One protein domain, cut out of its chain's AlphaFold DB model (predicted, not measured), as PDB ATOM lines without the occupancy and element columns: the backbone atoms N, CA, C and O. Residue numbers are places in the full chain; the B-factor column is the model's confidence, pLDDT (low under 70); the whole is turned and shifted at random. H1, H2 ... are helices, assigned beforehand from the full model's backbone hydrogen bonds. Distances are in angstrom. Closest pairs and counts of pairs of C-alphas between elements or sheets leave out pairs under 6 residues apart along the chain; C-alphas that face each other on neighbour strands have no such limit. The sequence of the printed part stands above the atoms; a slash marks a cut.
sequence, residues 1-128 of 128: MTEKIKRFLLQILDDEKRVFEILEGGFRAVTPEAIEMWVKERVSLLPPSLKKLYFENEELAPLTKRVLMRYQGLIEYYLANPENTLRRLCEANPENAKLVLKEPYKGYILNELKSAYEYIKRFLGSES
ATOM      1  N   MET A   1      12.146  -8.187 -31.113       68.81
ATOM      2  CA  MET A   1      11.772  -6.769 -30.883       68.81
ATOM      3  C   MET A   1      12.209  -6.323 -29.490       68.81
ATOM      4  O   MET A   1      12.930  -5.338 -29.399       68.81
ATOM      5  N   THR A   2      11.900  -7.108 -28.454       83.31
ATOM      6  CA  THR A   2      12.319  -6.918 -27.053       83.31
ATOM      7  C   THR A   2      13.814  -6.634 -26.878       83.31
ATOM      8  O   THR A   2      14.173  -5.666 -26.223       83.31
ATOM      9  N   GLU A   3      14.691  -7.356 -27.577       89.31
ATOM     10  CA  GLU A   3      16.146  -7.173 -27.432       89.31
ATOM     11  C   GLU A   3      16.692  -5.842 -27.944       89.31
ATOM     12  O   GLU A   3      17.654  -5.306 -27.396       89.31
ATOM     13  N   LYS A   4      16.050  -5.257 -28.962       91.69
ATOM     14  CA  LYS A   4      16.390  -3.898 -29.402       91.69
ATOM     15  C   LYS A   4      15.973  -2.870 -28.346       91.69
ATOM     16  O   LYS A   4      16.721  -1.932 -28.096       91.69
ATOM     17  N   ILE A   5      14.823  -3.081 -27.704       91.88
ATOM     18  CA  ILE A   5      14.298  -2.200 -26.654       91.88
ATOM     19  C   ILE A   5      15.148  -2.306 -25.385       91.88
ATOM     20  O   ILE A   5      15.532  -1.279 -24.840       91.88
ATOM     21  N   LYS A   6      15.536  -3.515 -24.961       92.62
ATOM     22  CA  LYS A   6      16.471  -3.702 -23.839       92.62
ATOM     23  C   LYS A   6      17.776  -2.952 -24.059       92.62
ATOM     24  O   LYS A   6      18.201  -2.203 -23.189       92.62
ATOM     25  N   ARG A   7      18.394  -3.107 -25.238       93.06
ATOM     26  CA  ARG A   7      19.627  -2.379 -25.583       93.06
ATOM     27  C   ARG A   7      19.429  -0.869 -25.528       93.06
ATOM     28  O   ARG A   7      20.300  -0.170 -25.030       93.06
ATOM     29  N   PHE A   8      18.294  -0.378 -26.012       91.56
ATOM     30  CA  PHE A   8      17.962   1.040 -25.944       91.56
ATOM     31  C   PHE A   8      17.800   1.538 -24.499       91.56
ATOM     32  O   PHE A   8      18.376   2.561 -24.147       91.56
ATOM     33  N   LEU A   9      17.087   0.802 -23.643       92.75
ATOM     34  CA  LEU A   9      16.922   1.157 -22.230       92.75
ATOM     35  C   LEU A   9      18.249   1.101 -21.456       92.75
ATOM     36  O   LEU A   9      18.502   1.970 -20.628       92.75
ATOM     37  N   LEU A  10      19.118   0.128 -21.752       92.94
ATOM     38  CA  LEU A  10      20.475   0.070 -21.199       92.94
ATOM     39  C   LEU A  10      21.313   1.277 -21.642       92.94
ATOM     40  O   LEU A  10      21.928   1.924 -20.808       92.94
ATOM     41  N   GLN A  11      21.263   1.650 -22.924       91.38
ATOM     42  CA  GLN A  11      21.934   2.865 -23.405       91.38
ATOM     43  C   GLN A  11      21.433   4.126 -22.693       91.38
ATOM     44  O   GLN A  11      22.230   4.988 -22.348       91.38
ATOM     45  N   ILE A  12      20.125   4.225 -22.447       90.94
ATOM     46  CA  ILE A  12      19.535   5.328 -21.680       90.94
ATOM     47  C   ILE A  12      20.056   5.356 -20.238       90.94
ATOM     48  O   ILE A  12      20.224   6.438 -19.681       90.94
ATOM     49  N   LEU A  13      20.313   4.206 -19.609       90.94
ATOM     50  CA  LEU A  13      20.885   4.170 -18.259       90.94
ATOM     51  C   LEU A  13      22.323   4.689 -18.213       90.94
ATOM     52  O   LEU A  13      22.698   5.312 -17.222       90.94
ATOM     53  N   ASP A  14      23.098   4.456 -19.268       90.12
ATOM     54  CA  ASP A  14      24.534   4.743 -19.281       90.12
ATOM     55  C   ASP A  14      24.878   6.125 -19.867       90.12
ATOM     56  O   ASP A  14      25.967   6.641 -19.618       90.12
ATOM     57  N   ASP A  15      23.963   6.750 -20.616       90.56
ATOM     58  CA  ASP A  15      24.214   7.992 -21.357       90.56
ATOM     59  C   ASP A  15      23.163   9.071 -21.053       90.56
ATOM     60  O   ASP A  15      22.151   9.228 -21.741       90.56
ATOM     61  N   GLU A  16      23.424   9.847 -20.003       87.94
ATOM     62  CA  GLU A  16      22.558  10.948 -19.571       87.94
ATOM     63  C   GLU A  16      22.429  12.044 -20.637       87.94
ATOM     64  O   GLU A  16      21.337  12.572 -20.861       87.94
ATOM     65  N   LYS A  17      23.514  12.351 -21.362       90.12
ATOM     66  CA  LYS A  17      23.486  13.348 -22.439       90.12
ATOM     67  C   LYS A  17      22.482  12.941 -23.513       90.12
ATOM     68  O   LYS A  17      21.673  13.762 -23.947       90.12
ATOM     69  N   ARG A  18      22.481  11.665 -23.893       89.62
ATOM     70  CA  ARG A  18      21.525  11.127 -24.859       89.62
ATOM     71  C   ARG A  18      20.081  11.209 -24.373       89.62
ATOM     72  O   ARG A  18      19.189  11.427 -25.189       89.62
ATOM     73  N   VAL A  19      19.824  11.070 -23.073       91.62
ATOM     74  CA  VAL A  19      18.472  11.254 -22.519       91.62
ATOM     75  C   VAL A  19      17.989  12.683 -22.714       91.62
ATOM     76  O   VAL A  19      16.876  12.880 -23.201       91.62
ATOM     77  N   PHE A  20      18.833  13.671 -22.417       91.00
ATOM     78  CA  PHE A  20      18.505  15.070 -22.682       91.00
ATOM     79  C   PHE A  20      18.298  15.337 -24.175       91.00
ATOM     80  O   PHE A  20      17.336  16.004 -24.540       91.00
ATOM     81  N   GLU A  21      19.127  14.771 -25.053       92.56
ATOM     82  CA  GLU A  21      18.952  14.904 -26.505       92.56
ATOM     83  C   GLU A  21      17.627  14.303 -26.998       92.56
ATOM     84  O   GLU A  21      16.949  14.919 -27.823       92.56
ATOM     85  N   ILE A  22      17.232  13.133 -26.483       91.81
ATOM     86  CA  ILE A  22      15.947  12.493 -26.804       91.81
ATOM     87  C   ILE A  22      14.787  13.357 -26.311       91.81
ATOM     88  O   ILE A  22      13.839  13.590 -27.061       91.81
ATOM     89  N   LEU A  23      14.863  13.845 -25.075       92.31
ATOM     90  CA  LEU A  23      13.835  14.687 -24.472       92.31
ATOM     91  C   LEU A  23      13.647  15.991 -25.263       92.31
ATOM     92  O   LEU A  23      12.532  16.343 -25.645       92.31
ATOM     93  N   GLU A  24      14.747  16.675 -25.571       92.25
ATOM     94  CA  GLU A  24      14.760  17.908 -26.358       92.25
ATOM     95  C   GLU A  24      14.334  17.690 -27.812       92.25
ATOM     96  O   GLU A  24      13.641  18.516 -28.409       92.25
ATOM     97  N   GLY A  25      14.719  16.559 -28.402       93.94
ATOM     98  CA  GLY A  25      14.196  16.112 -29.690       93.94
ATOM     99  C   GLY A  25      12.680  15.923 -29.650       93.94
ATOM    100  O   GLY A  25      11.988  16.400 -30.546       93.94
ATOM    101  N   GLY A  26      12.168  15.301 -28.585       93.38
ATOM    102  CA  GLY A  26      10.742  15.092 -28.351       93.38
ATOM    103  C   GLY A  26       9.962  16.402 -28.315       93.38
ATOM    104  O   GLY A  26       9.003  16.546 -29.066       93.38
ATOM    105  N   PHE A  27      10.407  17.385 -27.526       95.38
ATOM    106  CA  PHE A  27       9.753  18.697 -27.460       95.38
ATOM    107  C   PHE A  27       9.754  19.437 -28.799       95.38
ATOM    108  O   PHE A  27       8.723  19.973 -29.198       95.38
ATOM    109  N   ARG A  28      10.883  19.439 -29.520       93.81
ATOM    110  CA  ARG A  28      10.986  20.094 -30.837       93.81
ATOM    111  C   ARG A  28      10.129  19.431 -31.912       93.81
ATOM    112  O   ARG A  28       9.730  20.101 -32.858       93.81
ATOM    113  N   ALA A  29       9.859  18.135 -31.781       94.19
ATOM    114  CA  ALA A  29       9.012  17.403 -32.715       94.19
ATOM    115  C   ALA A  29       7.513  17.697 -32.530       94.19
ATOM    116  O   ALA A  29       6.723  17.362 -33.413       94.19
ATOM    117  N   VAL A  30       7.101  18.306 -31.410       94.94
ATOM    118  CA  VAL A  30       5.692  18.646 -31.176       94.94
ATOM    119  C   VAL A  30       5.323  19.927 -31.919       94.94
ATOM    120  O   VAL A  30       5.771  21.023 -31.572       94.94
ATOM    121  N   THR A  31       4.469  19.779 -32.930       95.88
ATOM    122  CA  THR A  31       3.905  20.886 -33.707       95.88
ATOM    123  C   THR A  31       2.474  21.212 -33.258       95.88
ATOM    124  O   THR A  31       1.830  20.378 -32.608       95.88
ATOM    125  N   PRO A  32       1.936  22.389 -33.631       96.31
ATOM    126  CA  PRO A  32       0.541  22.727 -33.374       96.31
ATOM    127  C   PRO A  32      -0.434  21.678 -33.924       96.31
ATOM    128  O   PRO A  32      -1.356  21.270 -33.226       96.31
ATOM    129  N   GLU A  33      -0.186  21.167 -35.128       96.25
ATOM    130  CA  GLU A  33      -1.037  20.169 -35.785       96.25
ATOM    131  C   GLU A  33      -1.044  18.842 -35.016       96.25
ATOM    132  O   GLU A  33      -2.088  18.202 -34.874       96.25
ATOM    133  N   ALA A  34       0.111  18.438 -34.473       94.31
ATOM    134  CA  ALA A  34       0.204  17.253 -33.628       94.31
ATOM    135  C   ALA A  34      -0.605  17.427 -32.333       94.31
ATOM    136  O   ALA A  34      -1.320  16.510 -31.933       94.31
ATOM    137  N   ILE A  35      -0.548  18.612 -31.712       94.81
ATOM    138  CA  ILE A  35      -1.354  18.942 -30.528       94.81
ATOM    139  C   ILE A  35      -2.849  18.893 -30.861       94.81
ATOM    140  O   ILE A  35      -3.618  18.290 -30.109       94.81
ATOM    141  N   GLU A  36      -3.273  19.487 -31.979       95.62
ATOM    142  CA  GLU A  36      -4.678  19.447 -32.403       95.62
ATOM    143  C   GLU A  36      -5.167  18.017 -32.610       95.62
ATOM    144  O   GLU A  36      -6.227  17.644 -32.102       95.62
ATOM    145  N   MET A  37      -4.371  17.203 -33.304       95.56
ATOM    146  CA  MET A  37      -4.655  15.790 -33.523       95.56
ATOM    147  C   MET A  37      -4.765  15.035 -32.194       95.56
ATOM    148  O   MET A  37      -5.753  14.334 -31.983       95.56
ATOM    149  N   TRP A  38      -3.816  15.208 -31.269       93.69
ATOM    150  CA  TRP A  38      -3.845  14.524 -29.972       93.69
ATOM    151  C   TRP A  38      -5.106  14.833 -29.176       93.69
ATOM    152  O   TRP A  38      -5.736  13.919 -28.648       93.69
ATOM    153  N   VAL A  39      -5.510  16.103 -29.123       94.62
ATOM    154  CA  VAL A  39      -6.709  16.513 -28.385       94.62
ATOM    155  C   VAL A  39      -7.980  16.026 -29.079       94.62
ATOM    156  O   VAL A  39      -8.880  15.504 -28.419       94.62
ATOM    157  N   LYS A  40      -8.054  16.144 -30.410       95.38
ATOM    158  CA  LYS A  40      -9.215  15.716 -31.203       95.38
ATOM    159  C   LYS A  40      -9.434  14.204 -31.134       95.38
ATOM    160  O   LYS A  40     -10.564  13.757 -30.958       95.38
ATOM    161  N   GLU A  41      -8.363  13.430 -31.262       95.81
ATOM    162  CA  GLU A  41      -8.399  11.964 -31.257       95.81
ATOM    163  C   GLU A  41      -8.296  11.367 -29.848       95.81
ATOM    164  O   GLU A  41      -8.405  10.155 -29.677       95.81
ATOM    165  N   ARG A  42      -8.126  12.216 -28.825       93.19
ATOM    166  CA  ARG A  42      -7.914  11.820 -27.428       93.19
ATOM    167  C   ARG A  42      -6.753  10.829 -27.278       93.19
ATOM    168  O   ARG A  42      -6.860   9.835 -26.555       93.19
ATOM    169  N   VAL A  43      -5.641  11.113 -27.955       92.75
ATOM    170  CA  VAL A  43      -4.422  10.299 -27.909       92.75
ATOM    171  C   VAL A  43      -3.791  10.381 -26.525       92.75
ATOM    172  O   VAL A  43      -3.283  11.425 -26.125       92.75
ATOM    173  N   SER A  44      -3.772   9.253 -25.813       93.00
ATOM    174  CA  SER A  44      -3.142   9.218 -24.497       93.00
ATOM    175  C   SER A  44      -1.619   9.290 -24.588       93.00
ATOM    176  O   SER A  44      -1.018   8.639 -25.443       93.00
ATOM    177  N   LEU A  45      -0.994  10.001 -23.645       90.88
ATOM    178  CA  LEU A  45       0.465  10.076 -23.523       90.88
ATOM    179  C   LEU A  45       1.092   8.709 -23.189       90.88
ATOM    180  O   LEU A  45       2.185   8.386 -23.650       90.88
ATOM    181  N   LEU A  46       0.382   7.882 -22.413       92.69
ATOM    182  CA  LEU A  46       0.749   6.492 -22.125       92.69
ATOM    183  C   LEU A  46      -0.370   5.546 -22.591       92.69
ATOM    184  O   LEU A  46      -1.157   5.054 -21.765       92.69
ATOM    185  N   PRO A  47      -0.449   5.265 -23.906       93.62
ATOM    186  CA  PRO A  47      -1.462   4.381 -24.453       93.62
ATOM    187  C   PRO A  47      -1.250   2.932 -23.965       93.62
ATOM    188  O   PRO A  47      -0.130   2.546 -23.606       93.62
ATOM    189  N   PRO A  48      -2.301   2.086 -23.975       94.19
ATOM    190  CA  PRO A  48      -2.235   0.718 -23.448       94.19
ATOM    191  C   PRO A  48      -1.131  -0.152 -24.059       94.19
ATOM    192  O   PRO A  48      -0.568  -1.001 -23.379       94.19
ATOM    193  N   SER A  49      -0.792   0.064 -25.332       93.62
ATOM    194  CA  SER A  49       0.293  -0.654 -26.009       93.62
ATOM    195  C   SER A  49       1.662  -0.372 -25.383       93.62
ATOM    196  O   SER A  49       2.443  -1.305 -25.203       93.62
ATOM    197  N   LEU A  50       1.944   0.877 -24.993       93.38
ATOM    198  CA  LEU A  50       3.188   1.229 -24.301       93.38
ATOM    199  C   LEU A  50       3.206   0.698 -22.868       93.38
ATOM    200  O   LEU A  50       4.247   0.218 -22.425       93.38
ATOM    201  N   LYS A  51       2.062   0.715 -22.170       95.25
ATOM    202  CA  LYS A  51       1.922   0.111 -20.833       95.25
ATOM    203  C   LYS A  51       2.262  -1.379 -20.854       95.25
ATOM    204  O   LYS A  51       3.180  -1.812 -20.160       95.25
ATOM    205  N   LYS A  52       1.634  -2.124 -21.767       95.06
ATOM    206  CA  LYS A  52       1.915  -3.549 -21.988       95.06
ATOM    207  C   LYS A  52       3.383  -3.822 -22.301       95.06
ATOM    208  O   LYS A  52       3.955  -4.784 -21.803       95.06
ATOM    209  N   LEU A  53       3.992  -2.980 -23.133       95.00
ATOM    210  CA  LEU A  53       5.361  -3.187 -23.591       95.00
ATOM    211  C   LEU A  53       6.409  -2.870 -22.521       95.00
ATOM    212  O   LEU A  53       7.338  -3.648 -22.347       95.00
ATOM    213  N   TYR A  54       6.295  -1.732 -21.838       94.75
ATOM    214  CA  TYR A  54       7.356  -1.232 -20.960       94.75
ATOM    215  C   TYR A  54       7.130  -1.529 -19.478       94.75
ATOM    216  O   TYR A  54       8.109  -1.589 -18.740       94.75
ATOM    217  N   PHE A  55       5.881  -1.700 -19.042       95.12
ATOM    218  CA  PHE A  55       5.521  -1.759 -17.622       95.12
ATOM    219  C   PHE A  55       4.969  -3.122 -17.200       95.12
ATOM    220  O   PHE A  55       5.189  -3.533 -16.068       95.12
ATOM    221  N   GLU A  56       4.276  -3.828 -18.095       94.12
ATOM    222  CA  GLU A  56       3.677  -5.144 -17.803       94.12
ATOM    223  C   GLU A  56       4.504  -6.309 -18.373       94.12
ATOM    224  O   GLU A  56       4.293  -7.462 -18.008       94.12
ATOM    225  N   ASN A  57       5.450  -6.034 -19.274       94.75
ATOM    226  CA  ASN A  57       6.340  -7.054 -19.812       94.75
ATOM    227  C   ASN A  57       7.393  -7.446 -18.769       94.75
ATOM    228  O   ASN A  57       8.221  -6.617 -18.402       94.75
ATOM    229  N   GLU A  58       7.411  -8.713 -18.358       93.12
ATOM    230  CA  GLU A  58       8.287  -9.222 -17.291       93.12
ATOM    231  C   GLU A  58       9.783  -8.965 -17.534       93.12
ATOM    232  O   GLU A  58      10.536  -8.721 -16.594       93.12
ATOM    233  N   GLU A  59      10.230  -8.961 -18.792       92.25
ATOM    234  CA  GLU A  59      11.641  -8.745 -19.118       92.25
ATOM    235  C   GLU A  59      12.030  -7.262 -19.165       92.25
ATOM    236  O   GLU A  59      13.176  -6.907 -18.878       92.25
ATOM    237  N   LEU A  60      11.108  -6.390 -19.584       95.19
ATOM    238  CA  LEU A  60      11.362  -4.958 -19.749       95.19
ATOM    239  C   LEU A  60      11.013  -4.161 -18.495       95.19
ATOM    240  O   LEU A  60      11.717  -3.200 -18.199       95.19
ATOM    241  N   ALA A  61       9.990  -4.557 -17.741       95.38
ATOM    242  CA  ALA A  61       9.495  -3.820 -16.583       95.38
ATOM    243  C   ALA A  61      10.587  -3.527 -15.536       95.38
ATOM    244  O   ALA A  61      10.727  -2.358 -15.161       95.38
ATOM    245  N   PRO A  62      11.448  -4.483 -15.124       94.81
ATOM    246  CA  PRO A  62      12.522  -4.185 -14.175       94.81
ATOM    247  C   PRO A  62      13.512  -3.143 -14.710       94.81
ATOM    248  O   PRO A  62      13.998  -2.291 -13.965       94.81
ATOM    249  N   LEU A  63      13.804  -3.185 -16.012       95.12
ATOM    250  CA  LEU A  63      14.737  -2.263 -16.652       95.12
ATOM    251  C   LEU A  63      14.115  -0.874 -16.849       95.12
ATOM    252  O   LEU A  63      14.753   0.131 -16.538       95.12
ATOM    253  N   THR A  64      12.853  -0.815 -17.278       95.62
ATOM    254  CA  THR A  64      12.046   0.409 -17.328       95.62
ATOM    255  C   THR A  64      12.000   1.070 -15.954       95.62
ATOM    256  O   THR A  64      12.244   2.268 -15.847       95.62
ATOM    257  N   LYS A  65      11.768   0.299 -14.883       95.88
ATOM    258  CA  LYS A  65      11.759   0.809 -13.505       95.88
ATOM    259  C   LYS A  65      13.092   1.459 -13.139       95.88
ATOM    260  O   LYS A  65      13.095   2.587 -12.657       95.88
ATOM    261  N   ARG A  66      14.222   0.811 -13.448       95.56
ATOM    262  CA  ARG A  66      15.566   1.384 -13.226       95.56
ATOM    263  C   ARG A  66      15.778   2.693 -13.988       95.56
ATOM    264  O   ARG A  66      16.303   3.639 -13.409       95.56
ATOM    265  N   VAL A  67      15.355   2.761 -15.253       95.31
ATOM    266  CA  VAL A  67      15.433   3.989 -16.068       95.31
ATOM    267  C   VAL A  67      14.618   5.109 -15.430       95.31
ATOM    268  O   VAL A  67      15.131   6.206 -15.223       95.31
ATOM    269  N   LEU A  68      13.365   4.828 -15.074       95.06
ATOM    270  CA  LEU A  68      12.470   5.818 -14.486       95.06
ATOM    271  C   LEU A  68      12.981   6.309 -13.122       95.06
ATOM    272  O   LEU A  68      12.923   7.502 -12.859       95.06
ATOM    273  N   MET A  69      13.541   5.427 -12.287       94.94
ATOM    274  CA  MET A  69      14.168   5.823 -11.019       94.94
ATOM    275  C   MET A  69      15.409   6.693 -11.239       94.94
ATOM    276  O   MET A  69      15.574   7.704 -10.562       94.94
ATOM    277  N   ARG A  70      16.271   6.340 -12.204       94.94
ATOM    278  CA  ARG A  70      17.471   7.128 -12.526       94.94
ATOM    279  C   ARG A  70      17.122   8.554 -12.951       94.94
ATOM    280  O   ARG A  70      17.809   9.489 -12.558       94.94
ATOM    281  N   TYR A  71      16.051   8.714 -13.724       93.94
ATOM    282  CA  TYR A  71      15.611  10.004 -14.257       93.94
ATOM    283  C   TYR A  71      14.376  10.564 -13.543       93.94
ATOM    284  O   TYR A  71      13.650  11.383 -14.112       93.94
ATOM    285  N   GLN A  72      14.145  10.165 -12.287       93.25
ATOM    286  CA  GLN A  72      12.971  10.581 -11.517       93.25
ATOM    287  C   GLN A  72      12.849  12.106 -11.431       93.25
ATOM    288  O   GLN A  72      11.755  12.633 -11.606       93.25
ATOM    289  N   GLY A  73      13.965  12.823 -11.269       93.38
ATOM    290  CA  GLY A  73      13.958  14.288 -11.245       93.38
ATOM    291  C   GLY A  73      13.394  14.914 -12.528       93.38
ATOM    292  O   GLY A  73      12.643  15.882 -12.454       93.38
ATOM    293  N   LEU A  74      13.672  14.337 -13.705       93.56
ATOM    294  CA  LEU A  74      13.094  14.804 -14.974       93.56
ATOM    295  C   LEU A  74      11.600  14.485 -15.052       93.56
ATOM    296  O   LEU A  74      10.806  15.320 -15.481       93.56
ATOM    297  N   ILE A  75      11.204  13.294 -14.603       93.50
ATOM    298  CA  ILE A  75       9.798  12.877 -14.557       93.50
ATOM    299  C   ILE A  75       8.994  13.823 -13.661       93.50
ATOM    300  O   ILE A  75       7.944  14.311 -14.071       93.50
ATOM    301  N   GLU A  76       9.489  14.127 -12.465       93.69
ATOM    302  CA  GLU A  76       8.849  15.060 -11.536       93.69
ATOM    303  C   GLU A  76       8.820  16.483 -12.100       93.69
ATOM    304  O   GLU A  76       7.793  17.164 -12.038       93.69
ATOM    305  N   TYR A  77       9.919  16.928 -12.710       94.88
ATOM    306  CA  TYR A  77       9.997  18.262 -13.288       94.88
ATOM    307  C   TYR A  77       8.969  18.473 -14.404       94.88
ATOM    308  O   TYR A  77       8.301  19.504 -14.409       94.88
ATOM    309  N   TYR A  78       8.806  17.515 -15.322       94.38
ATOM    310  CA  TYR A  78       7.917  17.674 -16.480       94.38
ATOM    311  C   TYR A  78       6.485  17.182 -16.246       94.38
ATOM    312  O   TYR A  78       5.549  17.784 -16.776       94.38
ATOM    313  N   LEU A  79       6.283  16.105 -15.483       93.75
ATOM    314  CA  LEU A  79       4.959  15.491 -15.332       93.75
ATOM    315  C   LEU A  79       4.249  15.893 -14.034       93.75
ATOM    316  O   LEU A  79       3.035  16.084 -14.058       93.75
ATOM    317  N   ALA A  80       4.971  16.042 -12.915       89.69
ATOM    318  CA  ALA A  80       4.357  16.461 -11.646       89.69
ATOM    319  C   ALA A  80       4.073  17.971 -11.601       89.69
ATOM    320  O   ALA A  80       3.140  18.398 -10.926       89.69
ATOM    321  N   ASN A  81       4.853  18.757 -12.351       90.69
ATOM    322  CA  ASN A  81       4.680  20.200 -12.539       90.69
ATOM    323  C   ASN A  81       4.395  20.484 -14.025       90.69
ATOM    324  O   ASN A  81       5.285  20.920 -14.763       90.69
ATOM    325  N   PRO A  82       3.186  20.169 -14.515       85.00
ATOM    326  CA  PRO A  82       2.882  20.140 -15.945       85.00
ATOM    327  C   PRO A  82       3.002  21.512 -16.639       85.00
ATOM    328  O   PRO A  82       3.171  21.578 -17.858       85.00
ATOM    329  N   GLU A  83       3.027  22.612 -15.887       90.75
ATOM    330  CA  GLU A  83       3.374  23.955 -16.362       90.75
ATOM    331  C   GLU A  83       4.775  24.011 -16.989       90.75
ATOM    332  O   GLU A  83       4.976  24.724 -17.972       90.75
ATOM    333  N   ASN A  84       5.734  23.228 -16.479       95.00
ATOM    334  CA  ASN A  84       7.074  23.135 -17.059       95.00
ATOM    335  C   ASN A  84       7.038  22.513 -18.454       95.00
ATOM    336  O   ASN A  84       7.743  22.979 -19.348       95.00
ATOM    337  N   THR A  85       6.191  21.501 -18.654       95.38
ATOM    338  CA  THR A  85       5.967  20.888 -19.967       95.38
ATOM    339  C   THR A  85       5.319  21.877 -20.927       95.38
ATOM    340  O   THR A  85       5.809  22.040 -22.042       95.38
ATOM    341  N   LEU A  86       4.275  22.598 -20.500       94.94
ATOM    342  CA  LEU A  86       3.631  23.616 -21.339       94.94
ATOM    343  C   LEU A  86       4.612  24.720 -21.744       94.94
ATOM    344  O   LEU A  86       4.700  25.069 -22.919       94.94
ATOM    345  N   ARG A  87       5.389  25.234 -20.784       95.25
ATOM    346  CA  ARG A  87       6.432  26.226 -21.055       95.25
ATOM    347  C   ARG A  87       7.453  25.680 -22.050       95.25
ATOM    348  O   ARG A  87       7.758  26.361 -23.024       95.25
ATOM    349  N   ARG A  88       7.935  24.447 -21.851       96.38
ATOM    350  CA  ARG A  88       8.948  23.857 -22.732       96.38
ATOM    351  C   ARG A  88       8.430  23.625 -24.150       96.38
ATOM    352  O   ARG A  88       9.164  23.873 -25.100       96.38
ATOM    353  N   LEU A  89       7.168  23.223 -24.302       95.56
ATOM    354  CA  LEU A  89       6.511  23.102 -25.608       95.56
ATOM    355  C   LEU A  89       6.459  24.442 -26.354       95.56
ATOM    356  O   LEU A  89       6.689  24.462 -27.561       95.56
ATOM    357  N   CYS A  90       6.190  25.547 -25.652       95.69
ATOM    358  CA  CYS A  90       6.210  26.892 -26.231       95.69
ATOM    359  C   CYS A  90       7.630  27.374 -26.563       95.69
ATOM    360  O   CYS A  90       7.835  28.011 -27.587       95.69
ATOM    361  N   GLU A  91       8.618  27.089 -25.711       95.88
ATOM    362  CA  GLU A  91      10.016  27.461 -25.969       95.88
ATOM    363  C   GLU A  91      10.604  26.699 -27.162       95.88
ATOM    364  O   GLU A  91      11.318  27.279 -27.976       95.88
ATOM    365  N   ALA A  92      10.303  25.401 -27.267       95.12
ATOM    366  CA  ALA A  92      10.782  24.550 -28.352       95.12
ATOM    367  C   ALA A  92      10.130  24.903 -29.696       95.12
ATOM    368  O   ALA A  92      10.774  24.782 -30.738       95.12
ATOM    369  N   ASN A  93       8.870  25.344 -29.669       95.31
ATOM    370  CA  ASN A  93       8.156  25.844 -30.833       95.31
ATOM    371  C   ASN A  93       7.147  26.937 -30.413       95.31
ATOM    372  O   ASN A  93       6.068  26.609 -29.907       95.31
ATOM    373  N   PRO A  94       7.453  28.230 -30.649       94.44
ATOM    374  CA  PRO A  94       6.597  29.350 -30.238       94.44
ATOM    375  C   PRO A  94       5.163  29.290 -30.774       94.44
ATOM    376  O   PRO A  94       4.243  29.805 -30.137       94.44
ATOM    377  N   GLU A  95       4.943  28.623 -31.907       95.56
ATOM    378  CA  GLU A  95       3.615  28.469 -32.503       95.56
ATOM    379  C   GLU A  95       2.684  27.609 -31.636       95.56
ATOM    380  O   GLU A  95       1.470  27.827 -31.633       95.56
ATOM    381  N   ASN A  96       3.238  26.710 -30.812       95.81
ATOM    382  CA  ASN A  96       2.464  25.903 -29.867       95.81
ATOM    383  C   ASN A  96       1.685  26.777 -28.874       95.81
ATOM    384  O   ASN A  96       0.585  26.398 -28.461       95.81
ATOM    385  N   ALA A  97       2.185  27.975 -28.538       93.56
ATOM    386  CA  ALA A  97       1.521  28.902 -27.617       93.56
ATOM    387  C   ALA A  97       0.119  29.323 -28.093       93.56
ATOM    388  O   ALA A  97      -0.738  29.664 -27.274       93.56
ATOM    389  N   LYS A  98      -0.150  29.251 -29.406       93.81
ATOM    390  CA  LYS A  98      -1.470  29.539 -29.989       93.81
ATOM    391  C   LYS A  98      -2.540  28.536 -29.548       93.81
ATOM    392  O   LYS A  98      -3.721  28.900 -29.589       93.81
ATOM    393  N   LEU A  99      -2.129  27.339 -29.113       93.94
ATOM    394  CA  LEU A  99      -2.988  26.225 -28.707       93.94
ATOM    395  C   LEU A  99      -2.817  25.849 -27.232       93.94
ATOM    396  O   LEU A  99      -3.790  25.899 -26.489       93.94
ATOM    397  N   VAL A 100      -1.601  25.512 -26.782       93.00
ATOM    398  CA  VAL A 100      -1.368  24.843 -25.480       93.00
ATOM    399  C   VAL A 100      -1.741  25.685 -24.256       93.00
ATOM    400  O   VAL A 100      -1.870  25.156 -23.156       93.00
ATOM    401  N   LEU A 101      -1.919  26.997 -24.435       91.38
ATOM    402  CA  LEU A 101      -2.346  27.925 -23.384       91.38
ATOM    403  C   LEU A 101      -3.865  28.154 -23.354       91.38
ATOM    404  O   LEU A 101      -4.353  28.836 -22.454       91.38
ATOM    405  N   LYS A 102      -4.611  27.605 -24.319       93.44
ATOM    406  CA  LYS A 102      -6.059  27.782 -24.470       93.44
ATOM    407  C   LYS A 102      -6.808  26.495 -24.156       93.44
ATOM    408  O   LYS A 102      -6.318  25.394 -24.404       93.44
ATOM    409  N   GLU A 103      -8.034  26.635 -23.672       93.38
ATOM    410  CA  GLU A 103      -8.960  25.507 -23.589       93.38
ATOM    411  C   GLU A 103      -9.493  25.127 -24.984       93.38
ATOM    412  O   GLU A 103      -9.622  26.004 -25.844       93.38
ATOM    413  N   PRO A 104      -9.801  23.840 -25.234       94.12
ATOM    414  CA  PRO A 104      -9.678  22.695 -24.317       94.12
ATOM    415  C   PRO A 104      -8.272  22.057 -24.281       94.12
ATOM    416  O   PRO A 104      -8.051  21.085 -23.559       94.12
ATOM    417  N   TYR A 105      -7.322  22.561 -25.080       95.06
ATOM    418  CA  TYR A 105      -6.002  21.946 -25.265       95.06
ATOM    419  C   TYR A 105      -5.192  21.899 -23.972       95.06
ATOM    420  O   TYR A 105      -4.647  20.854 -23.620       95.06
ATOM    421  N   LYS A 106      -5.152  23.019 -23.244       94.81
ATOM    422  CA  LYS A 106      -4.469  23.121 -21.957       94.81
ATOM    423  C   LYS A 106      -5.002  22.078 -20.976       94.81
ATOM    424  O   LYS A 106      -4.221  21.263 -20.488       94.81
ATOM    425  N   GLY A 107      -6.313  22.063 -20.723       94.25
ATOM    426  CA  GLY A 107      -6.934  21.102 -19.813       94.25
ATOM    427  C   GLY A 107      -6.652  19.648 -20.197       94.25
ATOM    428  O   GLY A 107      -6.313  18.840 -19.331       94.25
ATOM    429  N   TYR A 108      -6.711  19.325 -21.494       95.12
ATOM    430  CA  TYR A 108      -6.398  17.985 -21.991       95.12
ATOM    431  C   TYR A 108      -4.946  17.578 -21.700       95.12
ATOM    432  O   TYR A 108      -4.710  16.534 -21.090       95.12
ATOM    433  N   ILE A 109      -3.976  18.412 -22.086       94.06
ATOM    434  CA  ILE A 109      -2.545  18.130 -21.899       94.06
ATOM    435  C   ILE A 109      -2.219  17.971 -20.410       94.06
ATOM    436  O   ILE A 109      -1.558  17.007 -20.025       94.06
ATOM    437  N   LEU A 110      -2.715  18.875 -19.558       94.62
ATOM    438  CA  LEU A 110      -2.507  18.800 -18.109       94.62
ATOM    439  C   LEU A 110      -3.042  17.484 -17.525       94.62
ATOM    440  O   LEU A 110      -2.379  16.855 -16.696       94.62
ATOM    441  N   ASN A 111      -4.223  17.049 -17.970       94.81
ATOM    442  CA  ASN A 111      -4.820  15.801 -17.510       94.81
ATOM    443  C   ASN A 111      -4.018  14.567 -17.952       94.81
ATOM    444  O   ASN A 111      -3.829  13.649 -17.150       94.81
ATOM    445  N   GLU A 112      -3.513  14.545 -19.186       95.44
ATOM    446  CA  GLU A 112      -2.666  13.451 -19.674       95.44
ATOM    447  C   GLU A 112      -1.331  13.380 -18.923       95.44
ATOM    448  O   GLU A 112      -0.932  12.297 -18.493       95.44
ATOM    449  N   LEU A 113      -0.675  14.522 -18.681       95.56
ATOM    450  CA  LEU A 113       0.579  14.578 -17.917       95.56
ATOM    451  C   LEU A 113       0.388  14.063 -16.488       95.56
ATOM    452  O   LEU A 113       1.142  13.201 -16.033       95.56
ATOM    453  N   LYS A 114      -0.669  14.522 -15.808       94.25
ATOM    454  CA  LYS A 114      -1.009  14.066 -14.456       94.25
ATOM    455  C   LYS A 114      -1.340  12.574 -14.432       94.25
ATOM    456  O   LYS A 114      -0.858  11.847 -13.566       94.25
ATOM    457  N   SER A 115      -2.133  12.099 -15.392       94.50
ATOM    458  CA  SER A 115      -2.504  10.682 -15.493       94.50
ATOM    459  C   SER A 115      -1.285   9.792 -15.735       94.50
ATOM    460  O   SER A 115      -1.172   8.719 -15.135       94.50
ATOM    461  N   ALA A 116      -0.352  10.240 -16.578       95.69
ATOM    462  CA  ALA A 116       0.900   9.540 -16.823       95.69
ATOM    463  C   ALA A 116       1.793   9.520 -15.576       95.69
ATOM    464  O   ALA A 116       2.305   8.458 -15.216       95.69
ATOM    465  N   TYR A 117       1.919  10.652 -14.875       95.88
ATOM    466  CA  TYR A 117       2.680  10.745 -13.630       95.88
ATOM    467  C   TYR A 117       2.152   9.786 -12.559       95.88
ATOM    468  O   TYR A 117       2.917   9.001 -12.006       95.88
ATOM    469  N   GLU A 118       0.841   9.777 -12.311       95.12
ATOM    470  CA  GLU A 118       0.230   8.889 -11.313       95.12
ATOM    471  C   GLU A 118       0.358   7.405 -11.682       95.12
ATOM    472  O   GLU A 118       0.433   6.535 -10.811       95.12
ATOM    473  N   TYR A 119       0.383   7.075 -12.975       96.12
ATOM    474  CA  TYR A 119       0.683   5.714 -13.413       96.12
ATOM    475  C   TYR A 119       2.144   5.340 -13.120       96.12
ATOM    476  O   TYR A 119       2.393   4.311 -12.494       96.12
ATOM    477  N   ILE A 120       3.098   6.196 -13.503       95.75
ATOM    478  CA  ILE A 120       4.531   5.977 -13.263       95.75
ATOM    479  C   ILE A 120       4.823   5.881 -11.762       95.75
ATOM    480  O   ILE A 120       5.487   4.947 -11.327       95.75
ATOM    481  N   LYS A 121       4.279   6.790 -10.952       95.00
ATOM    482  CA  LYS A 121       4.447   6.799  -9.495       95.00
ATOM    483  C   LYS A 121       3.980   5.490  -8.856       95.00
ATOM    484  O   LYS A 121       4.693   4.927  -8.029       95.00
ATOM    485  N   ARG A 122       2.813   4.977  -9.263       95.12
ATOM    486  CA  ARG A 122       2.314   3.672  -8.794       95.12
ATOM    487  C   ARG A 122       3.230   2.527  -9.207       95.12
ATOM    488  O   ARG A 122       3.532   1.687  -8.374       95.12
ATOM    489  N   PHE A 123       3.698   2.522 -10.451       95.31
ATOM    490  CA  PHE A 123       4.631   1.509 -10.947       95.31
ATOM    491  C   PHE A 123       5.977   1.515 -10.200       95.31
ATOM    492  O   PHE A 123       6.554   0.465  -9.914       95.31
ATOM    493  N   LEU A 124       6.485   2.697  -9.845       93.12
ATOM    494  CA  LEU A 124       7.700   2.813  -9.042       93.12
ATOM    495  C   LEU A 124       7.488   2.304  -7.607       93.12
ATOM    496  O   LEU A 124       8.374   1.641  -7.070       93.12
ATOM    497  N   GLY A 125       6.318   2.577  -7.020       87.00
ATOM    498  CA  GLY A 125       5.957   2.169  -5.660       87.00
ATOM    499  C   GLY A 125       5.447   0.731  -5.505       87.00
ATOM    500  O   GLY A 125       5.394   0.245  -4.381       87.00
ATOM    501  N   SER A 126       5.073   0.039  -6.584       76.88
ATOM    502  CA  SER A 126       4.684  -1.374  -6.512       76.88
ATOM    503  C   SER A 126       5.905  -2.253  -6.249       76.88
ATOM    504  O   SER A 126       6.904  -2.151  -6.969       76.88
ATOM    505  N   GLU A 127       5.821  -3.125  -5.244       54.22
ATOM    506  CA  GLU A 127       6.781  -4.215  -5.048       54.22
ATOM    507  C   GLU A 127       6.736  -5.128  -6.284       54.22
ATOM    508  O   GLU A 127       5.661  -5.426  -6.807       54.22
ATOM    509  N   SER A 128       7.911  -5.450  -6.826       49.41
ATOM    510  CA  SER A 128       8.095  -6.299  -8.012       49.41
ATOM    511  C   SER A 128       8.734  -7.604  -7.584       49.41
ATOM    512  O   SER A 128       9.673  -7.511  -6.762       49.41
TER     513      SER A 128
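Overview. This is residues 1 to 128 of the 128 residues of an uncharacterized protein of Candidatus Marsarchaeota G1 archaeon BE_D (UniProt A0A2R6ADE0). The long helix H9 makes one long side of an elongated helical body, with H2 running lengthwise on the far side and H6 packing lengthwise on the middle of H9. A group of H3, H7 and H8 closes one end, and H1 and H5, side by side, with the short H4 nearby, close the other. The printed part has 128 residues with nine named helices, H1 to H9 in that order along the chain, and no named strand; the class is all helix. It is compact, with a radius of gyration of the C-alphas of 15.2 A, and spans 41 by 27 by 27 A.

Along the chain. H9, residues 105 to 125, is the longest helix, 30.3 A from C-alpha 105 at (-6.002, 21.946, -25.265) to C-alpha 125 at (5.957, 2.169, -5.660). H1 is residues 2 to 14, 18.6 A long, beginning at C-alpha 2 at (12.319, -6.918, -27.053). H2, residues 16 to 29, measures 19.9 A, and H7, residues 82 to 92, 15.4 A. H3 is residues 32 to 41, H4 residues 48 to 54, H5 residues 61 to 70, H6 residues 72 to 80 and H8 residues 94 to 100.

Arrangement. H9 is the hub, touching five helices. With residues 113 to 117 alone it touches H6, at a steep tilt of 36 degrees, only just past shallow, opposite ways; the closest C-alphas, of Leu 79 and Leu 113, are 5.2 A apart. With residues 105 to 109 alone it touches H3, closest at Val 39 and Tyr 105, C-alphas 6.3 A apart, and H8, only at the corner, at Val 100 and Lys 106, 5.0 A. H7 and H9 only just touch, with 3 pairs of C-alphas within 8 A, the closest those of Pro 82 and Leu 110, 6.0 A. Residues 123 to 124 alone touch H5, the C-alphas of Lys 65 and Leu 124 being 6.4 A apart. H1 touches H5 at a shallow tilt of 19 degrees, the same way, with C-alphas Leu 13 and Val 67 closest at 5.9 A. H4 touches no helix but is near H1. H3 and H8 touch at a shallow tilt of 20 degrees, the same way, closest at the C-alphas of Pro 32 and Asn 96, 5.1 A. H7 and H8 form a helical hairpin, the C-alphas of Cys 90 and Ala 97 closest at 5.3 A. H2 touches H7 with residues 24 to 28 alone, about perpendicular at 75 degrees, closest at the C-alphas of Arg 28 and Ala 92, 5.1 A; H2 and H9 are apart. Every O i to N i+4 pair is within hydrogen-bond range in H1 to H7 and H9; in H8 it is 1 of 3, beside 3 of 4 O i to N i+3 pairs.

Size, cuts and confidence. The two C-alphas farthest apart, of Lys 98 and Ser 128, are 43.1 A apart. The printed part has no cut and no long link; the links H3 to H4 and H4 to H5 are short, the others tight. Mean pLDDT of the printed part is 92.7, with residue 1 and residues 127 to 128 under 70.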